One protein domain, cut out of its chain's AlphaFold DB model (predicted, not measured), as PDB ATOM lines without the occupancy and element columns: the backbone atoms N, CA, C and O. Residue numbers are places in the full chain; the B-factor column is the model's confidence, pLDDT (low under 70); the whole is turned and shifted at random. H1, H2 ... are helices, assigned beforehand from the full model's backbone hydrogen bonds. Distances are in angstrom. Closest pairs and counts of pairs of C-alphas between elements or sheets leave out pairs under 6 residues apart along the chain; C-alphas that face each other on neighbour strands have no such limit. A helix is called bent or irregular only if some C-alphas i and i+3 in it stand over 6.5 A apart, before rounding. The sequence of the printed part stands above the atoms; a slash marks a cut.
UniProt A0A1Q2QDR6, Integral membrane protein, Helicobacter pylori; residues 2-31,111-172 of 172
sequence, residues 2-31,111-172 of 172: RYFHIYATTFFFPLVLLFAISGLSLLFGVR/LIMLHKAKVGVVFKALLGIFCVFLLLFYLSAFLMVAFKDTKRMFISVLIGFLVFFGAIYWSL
ATOM      1  N   ARG A   2     -35.173 -34.860  60.798       85.19
ATOM      2  CA  ARG A   2     -35.573 -36.261  61.081       85.19
ATOM      3  C   ARG A   2     -36.834 -36.726  60.337       85.19
ATOM      4  O   ARG A   2     -36.799 -37.753  59.675       85.19
ATOM      5  N   TYR A   3     -37.926 -35.964  60.414       90.88
ATOM      6  CA  TYR A   3     -39.187 -36.340  59.758       90.88
ATOM      7  C   TYR A   3     -39.091 -36.352  58.230       90.88
ATOM      8  O   TYR A   3     -39.627 -37.262  57.609       90.88
ATOM      9  N   PHE A   4     -38.348 -35.413  57.634       91.62
ATOM     10  CA  PHE A   4     -38.050 -35.434  56.198       91.62
ATOM     11  C   PHE A   4     -37.386 -36.758  55.795       91.62
ATOM     12  O   PHE A   4     -37.872 -37.430  54.890       91.62
ATOM     13  N   HIS A   5     -36.350 -37.179  56.531       91.88
ATOM     14  CA  HIS A   5     -35.695 -38.469  56.306       91.88
ATOM     15  C   HIS A   5     -36.655 -39.652  56.439       91.88
ATOM     16  O   HIS A   5     -36.672 -40.497  55.553       91.88
ATOM     17  N   ILE A   6     -37.487 -39.699  57.483       94.00
ATOM     18  CA  ILE A   6     -38.443 -40.799  57.685       94.00
ATOM     19  C   ILE A   6     -39.443 -40.876  56.527       94.00
ATOM     20  O   ILE A   6     -39.539 -41.908  55.869       94.00
ATOM     21  N   TYR A   7     -40.172 -39.793  56.248       94.75
ATOM     22  CA  TYR A   7     -41.263 -39.839  55.275       94.75
ATOM     23  C   TYR A   7     -40.766 -40.061  53.856       94.75
ATOM     24  O   TYR A   7     -41.294 -40.922  53.153       94.75
ATOM     25  N   ALA A   8     -39.735 -39.329  53.433       93.25
ATOM     26  CA  ALA A   8     -39.256 -39.469  52.071       93.25
ATOM     27  C   ALA A   8     -38.535 -40.820  51.867       93.25
ATOM     28  O   ALA A   8     -38.669 -41.402  50.795       93.25
ATOM     29  N   THR A   9     -37.841 -41.374  52.876       92.94
ATOM     30  CA  THR A   9     -37.207 -42.702  52.736       92.94
ATOM     31  C   THR A   9     -38.269 -43.783  52.603       92.94
ATOM     32  O   THR A   9     -38.166 -44.617  51.711       92.94
ATOM     33  N   THR A  10     -39.320 -43.742  53.427       95.00
ATOM     34  CA  THR A  10     -40.431 -44.699  53.335       95.00
ATOM     35  C   THR A  10     -41.168 -44.578  52.002       95.00
ATOM     36  O   THR A  10     -41.447 -45.592  51.368       95.00
ATOM     37  N   PHE A  11     -41.434 -43.354  51.535       96.19
ATOM     38  CA  PHE A  11     -42.103 -43.118  50.253       96.19
ATOM     39  C   PHE A  11     -41.290 -43.647  49.062       96.19
ATOM     40  O   PHE A  11     -41.834 -44.325  48.192       96.19
ATOM     41  N   PHE A  12     -39.979 -43.382  49.027       97.12
ATOM     42  CA  PHE A  12     -39.110 -43.808  47.927       97.12
ATOM     43  C   PHE A  12     -38.509 -45.207  48.101       97.12
ATOM     44  O   PHE A  12     -37.789 -45.664  47.213       97.12
ATOM     45  N   PHE A  13     -38.817 -45.917  49.189       96.38
ATOM     46  CA  PHE A  13     -38.258 -47.239  49.473       96.38
ATOM     47  C   PHE A  13     -38.402 -48.238  48.308       96.38
ATOM     48  O   PHE A  13     -37.397 -48.857  47.949       96.38
ATOM     49  N   PRO A  14     -39.564 -48.359  47.626       96.12
ATOM     50  CA  PRO A  14     -39.686 -49.261  46.478       96.12
ATOM     51  C   PRO A  14     -38.727 -48.910  45.333       96.12
ATOM     52  O   PRO A  14     -38.202 -49.795  44.658       96.12
ATOM     53  N   LEU A  15     -38.476 -47.618  45.118       96.44
ATOM     54  CA  LEU A  15     -37.602 -47.142  44.053       96.44
ATOM     55  C   LEU A  15     -36.127 -47.338  44.414       96.44
ATOM     56  O   LEU A  15     -35.353 -47.789  43.575       96.44
ATOM     57  N   VAL A  16     -35.752 -47.092  45.673       96.12
ATOM     58  CA  VAL A  16     -34.417 -47.428  46.197       96.12
ATOM     59  C   VAL A  16     -34.140 -48.920  46.020       96.12
ATOM     60  O   VAL A  16     -33.087 -49.286  45.501       96.12
ATOM     61  N   LEU A  17     -35.099 -49.780  46.380       96.94
ATOM     62  CA  LEU A  17     -34.962 -51.227  46.233       96.94
ATOM     63  C   LEU A  17     -34.802 -51.633  44.762       96.94
ATOM     64  O   LEU A  17     -33.910 -52.416  44.433       96.94
ATOM     65  N   LEU A  18     -35.611 -51.055  43.865       96.88
ATOM     66  CA  LEU A  18     -35.480 -51.261  42.423       96.88
ATOM     67  C   LEU A  18     -34.067 -50.920  41.948       96.88
ATOM     68  O   LEU A  18     -33.449 -51.745  41.271       96.88
ATOM     69  N   PHE A  19     -33.550 -49.738  42.294       96.56
ATOM     70  CA  PHE A  19     -32.230 -49.277  41.856       96.56
ATOM     71  C   PHE A  19     -31.092 -50.108  42.447       96.56
ATOM     72  O   PHE A  19     -30.163 -50.443  41.716       96.56
ATOM     73  N   ALA A  20     -31.187 -50.494  43.720       96.62
ATOM     74  CA  ALA A  20     -30.195 -51.335  44.378       96.62
ATOM     75  C   ALA A  20     -30.109 -52.722  43.726       96.62
ATOM     76  O   ALA A  20     -29.027 -53.145  43.325       96.62
ATOM     77  N   ILE A  21     -31.247 -53.405  43.545       97.12
ATOM     78  CA  ILE A  21     -31.282 -54.753  42.957       97.12
ATOM     79  C   ILE A  21     -30.798 -54.724  41.506       97.12
ATOM     80  O   ILE A  21     -29.942 -55.516  41.108       97.12
ATOM     81  N   SER A  22     -31.328 -53.807  40.695       96.94
ATOM     82  CA  SER A  22     -30.967 -53.720  39.273       96.94
ATOM     83  C   SER A  22     -29.533 -53.229  39.057       96.94
ATOM     84  O   SER A  22     -28.850 -53.750  38.175       96.94
ATOM     85  N   GLY A  23     -29.048 -52.288  39.872       96.25
ATOM     86  CA  GLY A  23     -27.663 -51.817  39.852       96.25
ATOM     87  C   GLY A  23     -26.682 -52.923  40.232       96.25
ATOM     88  O   GLY A  23     -25.733 -53.176  39.495       96.25
ATOM     89  N   LEU A  24     -26.960 -53.659  41.312       97.19
ATOM     90  CA  LEU A  24     -26.159 -54.817  41.709       97.19
ATOM     91  C   LEU A  24     -26.145 -55.895  40.619       97.19
ATOM     92  O   LEU A  24     -25.089 -56.404  40.261       97.19
ATOM     93  N   SER A  25     -27.300 -56.186  40.017       96.62
ATOM     94  CA  SER A  25     -27.392 -57.136  38.901       96.62
ATOM     95  C   SER A  25     -26.525 -56.706  37.710       96.62
ATOM     96  O   SER A  25     -25.863 -57.538  37.090       96.62
ATOM     97  N   LEU A  26     -26.487 -55.404  37.400       96.19
ATOM     98  CA  LEU A  26     -25.648 -54.865  36.328       96.19
ATOM     99  C   LEU A  26     -24.149 -55.059  36.606       96.19
ATOM    100  O   LEU A  26     -23.414 -55.329  35.648       96.19
ATOM    101  N   LEU A  27     -23.713 -54.966  37.870       95.31
ATOM    102  CA  LEU A  27     -22.324 -55.237  38.275       95.31
ATOM    103  C   LEU A  27     -21.931 -56.694  37.996       95.31
ATOM    104  O   LEU A  27     -20.839 -56.943  37.499       95.31
ATOM    105  N   PHE A  28     -22.849 -57.641  38.199       95.69
ATOM    106  CA  PHE A  28     -22.643 -59.066  37.899       95.69
ATOM    107  C   PHE A  28     -22.924 -59.448  36.436       95.69
ATOM    108  O   PHE A  28     -23.145 -60.612  36.114       95.69
ATOM    109  N   GLY A  29     -22.936 -58.473  35.524       93.38
ATOM    110  CA  GLY A  29     -23.058 -58.734  34.091       93.38
ATOM    111  C   GLY A  29     -24.482 -58.981  33.589       93.38
ATOM    112  O   GLY A  29     -24.667 -59.134  32.384       93.38
ATOM    113  N   VAL A  30     -25.508 -58.934  34.448       95.44
ATOM    114  CA  VAL A  30     -26.901 -59.019  33.992       95.44
ATOM    115  C   VAL A  30     -27.217 -57.793  33.133       95.44
ATOM    116  O   VAL A  30     -26.858 -56.657  33.454       95.44
ATOM    117  N   ARG A  31     -27.871 -58.010  31.997       95.00
ATOM    118  CA  ARG A  31     -28.312 -56.972  31.060       95.00
ATOM    119  C   ARG A  31     -29.819 -57.073  30.860       95.00
ATOM    120  O   ARG A  31     -30.455 -58.032  31.282       95.00
ATOM    121  N   LEU A 111     -36.813 -54.630  35.278       95.50
ATOM    122  CA  LEU A 111     -36.193 -53.797  36.318       95.50
ATOM    123  C   LEU A 111     -34.981 -53.030  35.778       95.50
ATOM    124  O   LEU A 111     -34.836 -51.839  36.043       95.50
ATOM    125  N   ILE A 112     -34.141 -53.673  34.964       96.69
ATOM    126  CA  ILE A 112     -32.996 -53.010  34.324       96.69
ATOM    127  C   ILE A 112     -33.461 -51.940  33.323       96.69
ATOM    128  O   ILE A 112     -32.845 -50.877  33.225       96.69
ATOM    129  N   MET A 113     -34.554 -52.170  32.591       94.88
ATOM    130  CA  MET A 113     -35.145 -51.151  31.711       94.88
ATOM    131  C   MET A 113     -35.665 -49.943  32.502       94.88
ATOM    132  O   MET A 113     -35.436 -48.806  32.083       94.88
ATOM    133  N   LEU A 114     -36.307 -50.175  33.653       95.12
ATOM    134  CA  LEU A 114     -36.749 -49.129  34.583       95.12
ATOM    135  C   LEU A 114     -35.556 -48.336  35.137       95.12
ATOM    136  O   LEU A 114     -35.568 -47.108  35.062       95.12
ATOM    137  N   HIS A 115     -34.497 -49.018  35.587       95.38
ATOM    138  CA  HIS A 115     -33.254 -48.400  36.068       95.38
ATOM    139  C   HIS A 115     -32.622 -47.484  35.014       95.38
ATOM    140  O   HIS A 115     -32.211 -46.367  35.305       95.38
ATOM    141  N   LYS A 116     -32.578 -47.935  33.754       93.12
ATOM    142  CA  LYS A 116     -32.022 -47.169  32.625       93.12
ATOM    143  C   LYS A 116     -32.959 -46.073  32.102       93.12
ATOM    144  O   LYS A 116     -32.696 -45.517  31.038       93.12
ATOM    145  N   ALA A 117     -34.077 -45.812  32.784       92.31
ATOM    146  CA  ALA A 117     -35.117 -44.880  32.359       92.31
ATOM    147  C   ALA A 117     -35.670 -45.160  30.941       92.31
ATOM    148  O   ALA A 117     -36.177 -44.261  30.268       92.31
ATOM    149  N   LYS A 118     -35.622 -46.411  30.463       88.75
ATOM    150  CA  LYS A 118     -36.127 -46.825  29.139       88.75
ATOM    151  C   LYS A 118     -37.603 -47.234  29.196       88.75
ATOM    152  O   LYS A 118     -37.988 -48.306  28.740       88.75
ATOM    153  N   VAL A 119     -38.428 -46.376  29.791       87.19
ATOM    154  CA  VAL A 119     -39.847 -46.639  30.080       87.19
ATOM    155  C   VAL A 119     -40.731 -45.423  29.781       87.19
ATOM    156  O   VAL A 119     -40.270 -44.426  29.221       87.19
ATOM    157  N   GLY A 120     -42.022 -45.516  30.115       86.38
ATOM    158  CA  GLY A 120     -42.996 -44.443  29.915       86.38
ATOM    159  C   GLY A 120     -42.694 -43.167  30.713       86.38
ATOM    160  O   GLY A 120     -41.979 -43.188  31.715       86.38
ATOM    161  N   VAL A 121     -43.276 -42.052  30.262       89.25
ATOM    162  CA  VAL A 121     -43.030 -40.698  30.792       89.25
ATOM    163  C   VAL A 121     -43.366 -40.576  32.280       89.25
ATOM    164  O   VAL A 121     -42.604 -39.962  33.017       89.25
ATOM    165  N   VAL A 122     -44.440 -41.221  32.744       92.19
ATOM    166  CA  VAL A 122     -44.860 -41.177  34.157       92.19
ATOM    167  C   VAL A 122     -43.753 -41.679  35.088       92.19
ATOM    168  O   VAL A 122     -43.397 -41.009  36.054       92.19
ATOM    169  N   PHE A 123     -43.146 -42.826  34.771       93.75
ATOM    170  CA  PHE A 123     -42.063 -43.368  35.591       93.75
ATOM    171  C   PHE A 123     -40.786 -42.523  35.481       93.75
ATOM    172  O   PHE A 123     -40.083 -42.349  36.470       93.75
ATOM    173  N   LYS A 124     -40.501 -41.945  34.306       94.12
ATOM    174  CA  LYS A 124     -39.382 -41.001  34.143       94.12
ATOM    175  C   LYS A 124     -39.556 -39.751  35.012       94.12
ATOM    176  O   LYS A 124     -38.587 -39.306  35.614       94.12
ATOM    177  N   ALA A 125     -40.773 -39.215  35.106       96.50
ATOM    178  CA  ALA A 125     -41.077 -38.080  35.973       96.50
ATOM    179  C   ALA A 125     -40.884 -38.441  37.453       96.50
ATOM    180  O   ALA A 125     -40.191 -37.721  38.170       96.50
ATOM    181  N   LEU A 126     -41.402 -39.599  37.889       96.56
ATOM    182  CA  LEU A 126     -41.170 -40.118  39.242       96.56
ATOM    183  C   LEU A 126     -39.671 -40.267  39.544       96.56
ATOM    184  O   LEU A 126     -39.222 -39.876  40.619       96.56
ATOM    185  N   LEU A 127     -38.894 -40.788  38.591       95.88
ATOM    186  CA  LEU A 127     -37.447 -40.925  38.727       95.88
ATOM    187  C   LEU A 127     -36.746 -39.563  38.846       95.88
ATOM    188  O   LEU A 127     -35.853 -39.408  39.672       95.88
ATOM    189  N   GLY A 128     -37.173 -38.562  38.074       96.25
ATOM    190  CA  GLY A 128     -36.665 -37.193  38.196       96.25
ATOM    191  C   GLY A 128     -36.905 -36.609  39.591       96.25
ATOM    192  O   GLY A 128     -35.974 -36.092  40.209       96.25
ATOM    193  N   ILE A 129     -38.121 -36.766  40.124       96.75
ATOM    194  CA  ILE A 129     -38.460 -36.353  41.496       96.75
ATOM    195  C   ILE A 129     -37.573 -37.098  42.501       96.75
ATOM    196  O   ILE A 129     -36.987 -36.474  43.382       96.75
ATOM    197  N   PHE A 130     -37.416 -38.413  42.347       96.62
ATOM    198  CA  PHE A 130     -36.555 -39.207  43.220       96.62
ATOM    199  C   PHE A 130     -35.104 -38.722  43.228       96.62
ATOM    200  O   PHE A 130     -34.528 -38.589  44.302       96.62
ATOM    201  N   CYS A 131     -34.526 -38.391  42.070       96.00
ATOM    202  CA  CYS A 131     -33.168 -37.850  41.991       96.00
ATOM    203  C   CYS A 131     -33.029 -36.521  42.747       96.00
ATOM    204  O   CYS A 131     -32.050 -36.326  43.467       96.00
ATOM    205  N   VAL A 132     -34.015 -35.624  42.635       96.94
ATOM    206  CA  VAL A 132     -34.031 -34.366  43.400       96.94
ATOM    207  C   VAL A 132     -34.071 -34.654  44.900       96.94
ATOM    208  O   VAL A 132     -33.268 -34.108  45.654       96.94
ATOM    209  N   PHE A 133     -34.950 -35.554  45.344       96.06
ATOM    210  CA  PHE A 133     -35.026 -35.937  46.755       96.06
ATOM    211  C   PHE A 133     -33.754 -36.629  47.248       96.06
ATOM    212  O   PHE A 133     -33.345 -36.391  48.381       96.06
ATOM    213  N   LEU A 134     -33.091 -37.425  46.408       94.75
ATOM    214  CA  LEU A 134     -31.812 -38.047  46.732       94.75
ATOM    215  C   LEU A 134     -30.732 -36.992  47.002       94.75
ATOM    216  O   LEU A 134     -30.029 -37.082  48.006       94.75
ATOM    217  N   LEU A 135     -30.646 -35.953  46.168       96.12
ATOM    218  CA  LEU A 135     -29.740 -34.824  46.405       96.12
ATOM    219  C   LEU A 135     -30.090 -34.078  47.695       96.12
ATOM    220  O   LEU A 135     -29.202 -33.784  48.494       96.12
ATOM    221  N   LEU A 136     -31.380 -33.824  47.932       95.12
ATOM    222  CA  LEU A 136     -31.840 -33.191  49.166       95.12
ATOM    223  C   LEU A 136     -31.510 -34.035  50.401       95.12
ATOM    224  O   LEU A 136     -31.134 -33.461  51.415       95.12
ATOM    225  N   PHE A 137     -31.583 -35.368  50.321       93.12
ATOM    226  CA  PHE A 137     -31.173 -36.259  51.409       93.12
ATOM    227  C   PHE A 137     -29.689 -36.167  51.722       93.12
ATOM    228  O   PHE A 137     -29.321 -36.071  52.894       93.12
ATOM    229  N   TYR A 138     -28.836 -36.211  50.698       92.44
ATOM    230  CA  TYR A 138     -27.397 -36.087  50.902       92.44
ATOM    231  C   TYR A 138     -27.049 -34.714  51.471       92.44
ATOM    232  O   TYR A 138     -26.309 -34.635  52.448       92.44
ATOM    233  N   LEU A 139     -27.642 -33.644  50.934       93.25
ATOM    234  CA  LEU A 139     -27.437 -32.290  51.438       93.25
ATOM    235  C   LEU A 139     -27.938 -32.137  52.879       93.25
ATOM    236  O   LEU A 139     -27.241 -31.572  53.718       93.25
ATOM    237  N   SER A 140     -29.123 -32.659  53.203       92.25
ATOM    238  CA  SER A 140     -29.687 -32.548  54.547       92.25
ATOM    239  C   SER A 140     -28.883 -33.336  55.579       92.25
ATOM    240  O   SER A 140     -28.650 -32.835  56.680       92.25
ATOM    241  N   ALA A 141     -28.432 -34.544  55.229       88.69
ATOM    242  CA  ALA A 141     -27.562 -35.351  56.076       88.69
ATOM    243  C   ALA A 141     -26.202 -34.667  56.273       88.69
ATOM    244  O   ALA A 141     -25.724 -34.563  57.402       88.69
ATOM    245  N   PHE A 142     -25.628 -34.132  55.195       89.62
ATOM    246  CA  PHE A 142     -24.384 -33.375  55.236       89.62
ATOM    247  C   PHE A 142     -24.488 -32.175  56.183       89.62
ATOM    248  O   PHE A 142     -23.686 -32.056  57.106       89.62
ATOM    249  N   LEU A 143     -25.521 -31.340  56.035       90.31
ATOM    250  CA  LEU A 143     -25.751 -30.177  56.897       90.31
ATOM    251  C   LEU A 143     -25.974 -30.567  58.364       90.31
ATOM    252  O   LEU A 143     -25.490 -29.883  59.263       90.31
ATOM    253  N   MET A 144     -26.666 -31.682  58.626       88.56
ATOM    254  CA  MET A 144     -26.870 -32.175  59.991       88.56
ATOM    255  C   MET A 144     -25.538 -32.471  60.696       88.56
ATOM    256  O   MET A 144     -25.391 -32.151  61.875       88.56
ATOM    257  N   VAL A 145     -24.573 -33.060  59.984       88.50
ATOM    258  CA  VAL A 145     -23.231 -33.308  60.529       88.50
ATOM    259  C   VAL A 145     -22.423 -32.013  60.568       88.50
ATOM    260  O   VAL A 145     -21.785 -31.743  61.581       88.50
ATOM    261  N   ALA A 146     -22.502 -31.177  59.529       87.00
ATOM    262  CA  ALA A 146     -21.783 -29.907  59.433       87.00
ATOM    263  C   ALA A 146     -22.022 -29.003  60.646       87.00
ATOM    264  O   ALA A 146     -21.067 -28.463  61.201       87.00
ATOM    265  N   PHE A 147     -23.280 -28.872  61.079       86.56
ATOM    266  CA  PHE A 147     -23.654 -28.025  62.213       86.56
ATOM    267  C   PHE A 147     -23.272 -28.603  63.579       86.56
ATOM    268  O   PHE A 147     -23.267 -27.867  64.562       86.56
ATOM    269  N   LYS A 148     -22.969 -29.904  63.665       90.44
ATOM    270  CA  LYS A 148     -22.658 -30.579  64.933       90.44
ATOM    271  C   LYS A 148     -21.169 -30.871  65.107       90.44
ATOM    272  O   LYS A 148     -20.648 -30.721  66.205       90.44
ATOM    273  N   ASP A 149     -20.500 -31.316  64.048       90.19
ATOM    274  CA  ASP A 149     -19.088 -31.700  64.064       90.19
ATOM    275  C   ASP A 149     -18.450 -31.476  62.683       90.19
ATOM    276  O   ASP A 149     -18.194 -32.396  61.898       90.19
ATOM    277  N   THR A 150     -18.202 -30.203  62.379       89.12
ATOM    278  CA  THR A 150     -17.651 -29.766  61.092       89.12
ATOM    279  C   THR A 150     -16.275 -30.380  60.804       89.12
ATOM    280  O   THR A 150     -15.968 -30.696  59.656       89.12
ATOM    281  N   LYS A 151     -15.440 -30.597  61.833       90.94
ATOM    282  CA  LYS A 151     -14.095 -31.171  61.664       90.94
ATOM    283  C   LYS A 151     -14.170 -32.619  61.184       90.94
ATOM    284  O   LYS A 151     -13.543 -32.956  60.181       90.94
ATOM    285  N   ARG A 152     -14.959 -33.469  61.856       88.94
ATOM    286  CA  ARG A 152     -15.128 -34.872  61.433       88.94
ATOM    287  C   ARG A 152     -15.780 -34.983  60.061       88.94
ATOM    288  O   ARG A 152     -15.405 -35.863  59.290       88.94
ATOM    289  N   MET A 153     -16.703 -34.077  59.738       92.00
ATOM    290  CA  MET A 153     -17.300 -34.002  58.407       92.00
ATOM    291  C   MET A 153     -16.236 -33.801  57.320       92.00
ATOM    292  O   MET A 153     -16.178 -34.596  56.385       92.00
ATOM    293  N   PHE A 154     -15.372 -32.786  57.444       91.00
ATOM    294  CA  PHE A 154     -14.334 -32.523  56.440       91.00
ATOM    295  C   PHE A 154     -13.335 -33.674  56.307       91.00
ATOM    296  O   PHE A 154     -12.957 -34.013  55.188       91.00
ATOM    297  N   ILE A 155     -12.962 -34.323  57.416       93.69
ATOM    298  CA  ILE A 155     -12.106 -35.519  57.379       93.69
ATOM    299  C   ILE A 155     -12.794 -36.643  56.593       93.69
ATOM    300  O   ILE A 155     -12.184 -37.232  55.705       93.69
ATOM    301  N   SER A 156     -14.074 -36.914  56.870       93.31
ATOM    302  CA  SER A 156     -14.833 -37.946  56.153       93.31
ATOM    303  C   SER A 156     -14.953 -37.644  54.657       93.31
ATOM    304  O   SER A 156     -14.844 -38.557  53.842       93.31
ATOM    305  N   VAL A 157     -15.167 -36.378  54.292       93.81
ATOM    306  CA  VAL A 157     -15.224 -35.935  52.891       93.81
ATOM    307  C   VAL A 157     -13.874 -36.123  52.205       93.81
ATOM    308  O   VAL A 157     -13.828 -36.655  51.099       93.81
ATOM    309  N   LEU A 158     -12.775 -35.736  52.860       96.19
ATOM    310  CA  LEU A 158     -11.427 -35.892  52.316       96.19
ATOM    311  C   LEU A 158     -11.093 -37.370  52.070       96.19
ATOM    312  O   LEU A 158     -10.635 -37.713  50.985       96.19
ATOM    313  N   ILE A 159     -11.375 -38.248  53.038       97.19
ATOM    314  CA  ILE A 159     -11.190 -39.700  52.878       97.19
ATOM    315  C   ILE A 159     -12.026 -40.213  51.698       97.19
ATOM    316  O   ILE A 159     -11.513 -40.952  50.860       97.19
ATOM    317  N   GLY A 160     -13.288 -39.786  51.594       96.06
ATOM    318  CA  GLY A 160     -14.163 -40.143  50.477       96.06
ATOM    319  C   GLY A 160     -13.590 -39.731  49.118       96.06
ATOM    320  O   GLY A 160     -13.589 -40.539  48.190       96.06
ATOM    321  N   PHE A 161     -13.040 -38.517  49.008       97.31
ATOM    322  CA  PHE A 161     -12.375 -38.056  47.788       97.31
ATOM    323  C   PHE A 161     -11.133 -38.880  47.455       97.31
ATOM    324  O   PHE A 161     -10.972 -39.267  46.302       97.31
ATOM    325  N   LEU A 162     -10.280 -39.184  48.437       97.94
ATOM    326  CA  LEU A 162      -9.084 -40.001  48.212       97.94
ATOM    327  C   LEU A 162      -9.446 -41.395  47.686       97.94
ATOM    328  O   LEU A 162      -8.854 -41.851  46.711       97.94
ATOM    329  N   VAL A 163     -10.453 -42.045  48.277       97.88
ATOM    330  CA  VAL A 163     -10.939 -43.353  47.809       97.88
ATOM    331  C   VAL A 163     -11.529 -43.247  46.403       97.88
ATOM    332  O   VAL A 163     -11.215 -44.069  45.546       97.88
ATOM    333  N   PHE A 164     -12.355 -42.231  46.143       97.06
ATOM    334  CA  PHE A 164     -12.985 -42.026  44.840       97.06
ATOM    335  C   PHE A 164     -11.959 -41.777  43.727       97.06
ATOM    336  O   PHE A 164     -11.994 -42.450  42.699       97.06
ATOM    337  N   PHE A 165     -11.016 -40.855  43.937       97.44
ATOM    338  CA  PHE A 165      -9.968 -40.570  42.958       97.44
ATOM    339  C   PHE A 165      -8.987 -41.730  42.807       97.44
ATOM    340  O   PHE A 165      -8.578 -42.013  41.686       97.44
ATOM    341  N   GLY A 166      -8.659 -42.442  43.889       98.00
ATOM    342  CA  GLY A 166      -7.859 -43.664  43.816       98.00
ATOM    343  C   GLY A 166      -8.537 -44.744  42.972       98.00
ATOM    344  O   GLY A 166      -7.900 -45.342  42.107       98.00
ATOM    345  N   ALA A 167      -9.846 -44.944  43.156       96.88
ATOM    346  CA  ALA A 167     -10.624 -45.879  42.350       96.88
ATOM    347  C   ALA A 167     -10.667 -45.469  40.870       96.88
ATOM    348  O   ALA A 167     -10.502 -46.326  40.004       96.88
ATOM    349  N   ILE A 168     -10.848 -44.177  40.571       97.38
ATOM    350  CA  ILE A 168     -10.802 -43.663  39.193       97.38
ATOM    351  C   ILE A 168      -9.429 -43.892  38.570       97.38
ATOM    352  O   ILE A 168      -9.360 -44.432  37.473       97.38
ATOM    353  N   TYR A 169      -8.357 -43.509  39.266       97.50
ATOM    354  CA  TYR A 169      -6.985 -43.637  38.778       97.50
ATOM    355  C   TYR A 169      -6.622 -45.081  38.416       97.50
ATOM    356  O   TYR A 169      -5.882 -45.301  37.472       97.50
ATOM    357  N   TRP A 170      -7.154 -46.066  39.143       97.19
ATOM    358  CA  TRP A 170      -6.920 -47.481  38.842       97.19
ATOM    359  C   TRP A 170      -7.863 -48.057  37.771       97.19
ATOM    360  O   TRP A 170      -7.634 -49.155  37.269       97.19
ATOM    361  N   SER A 171      -8.961 -47.362  37.464       94.19
ATOM    362  CA  SER A 171      -9.990 -47.832  36.524       94.19
ATOM    363  C   SER A 171      -9.852 -47.252  35.113       94.19
ATOM    364  O   SER A 171     -10.482 -47.784  34.196       94.19
ATOM    365  N   LEU A 172      -9.100 -46.159  34.946       92.62
ATOM    366  CA  LEU A 172      -8.820 -45.481  33.673       92.62
ATOM    367  C   LEU A 172      -7.362 -45.692  33.266       92.62
ATOM    368  O   LEU A 172      -7.141 -45.896  32.052       92.62
TER     369      LEU A 172
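AT A GLANCE: This is residues 2 to 31 and 111 to 172 of the 172 residues of the protein "Integral membrane protein" of Helicobacter pylori (UniProt A0A1Q2QDR6). The long helices H3 and H4 meet near their ends as a V; bent helix H1 runs arm H1a beside H3 and turns arm H1b away, with short H2 packed on H1b. The printed part has 92 residues with four named helices, H1 to H4 in order, and no named strand: class all helix. It is loose, radius of gyration of the C-alphas 16.4 A, and flat, spanning 44 by 40 by 18 A.

IN THESE COORDINATES: H1, residues 2 to 27, begins at C-alpha 2 (-35.573, -36.261, 61.081); assigned as one helix by its hydrogen bonds, it is bent, C-alphas 11 and 14 being 7.6 A apart, into H1a, 2 to 11, and H1b, 14 to 27. H2 is 111 to 115; H3, 121 to 146, measures 37.3 A; H4, 150 to 171, measures 31.4 A and ends at C-alpha 171 (-9.990, -47.832, 36.524).

HOW THE PARTS SIT: H1a and H1b are only just about perpendicular, at 70.1 degrees. H1a and H3 are close but not clearly touching, closest C-alphas His 5 and Phe 137, 7.0 A, at a shallow tilt of 24 degrees, opposite ways. H1b touches H2, closest C-alphas Ser 22 and Ile 112, 5.4 A. H3 and H4 only just touch, with 3 pairs of C-alphas within 8 A, closest Ala 146 and Met 153, 6.2 A, at a steep tilt of 51 degrees. H4 is apart from H1a, H1b and H2. In H1a, H1b, H2, H3 and H4 every O i to N i+4 pair is within hydrogen-bond range.

THE WHOLE: The farthest C-alphas, Gly 120 and Lys 151, are 44.9 A apart. Residues 32 to 110 are not printed; C-alphas 31 and 111 are 10.0 A apart across the cut. The links H2 to H3 and H3 to H4 are tight. Residues 158 to 172, of which 158 to 171 belong to H4, stand free. No printed residue is under 70 in pLDDT.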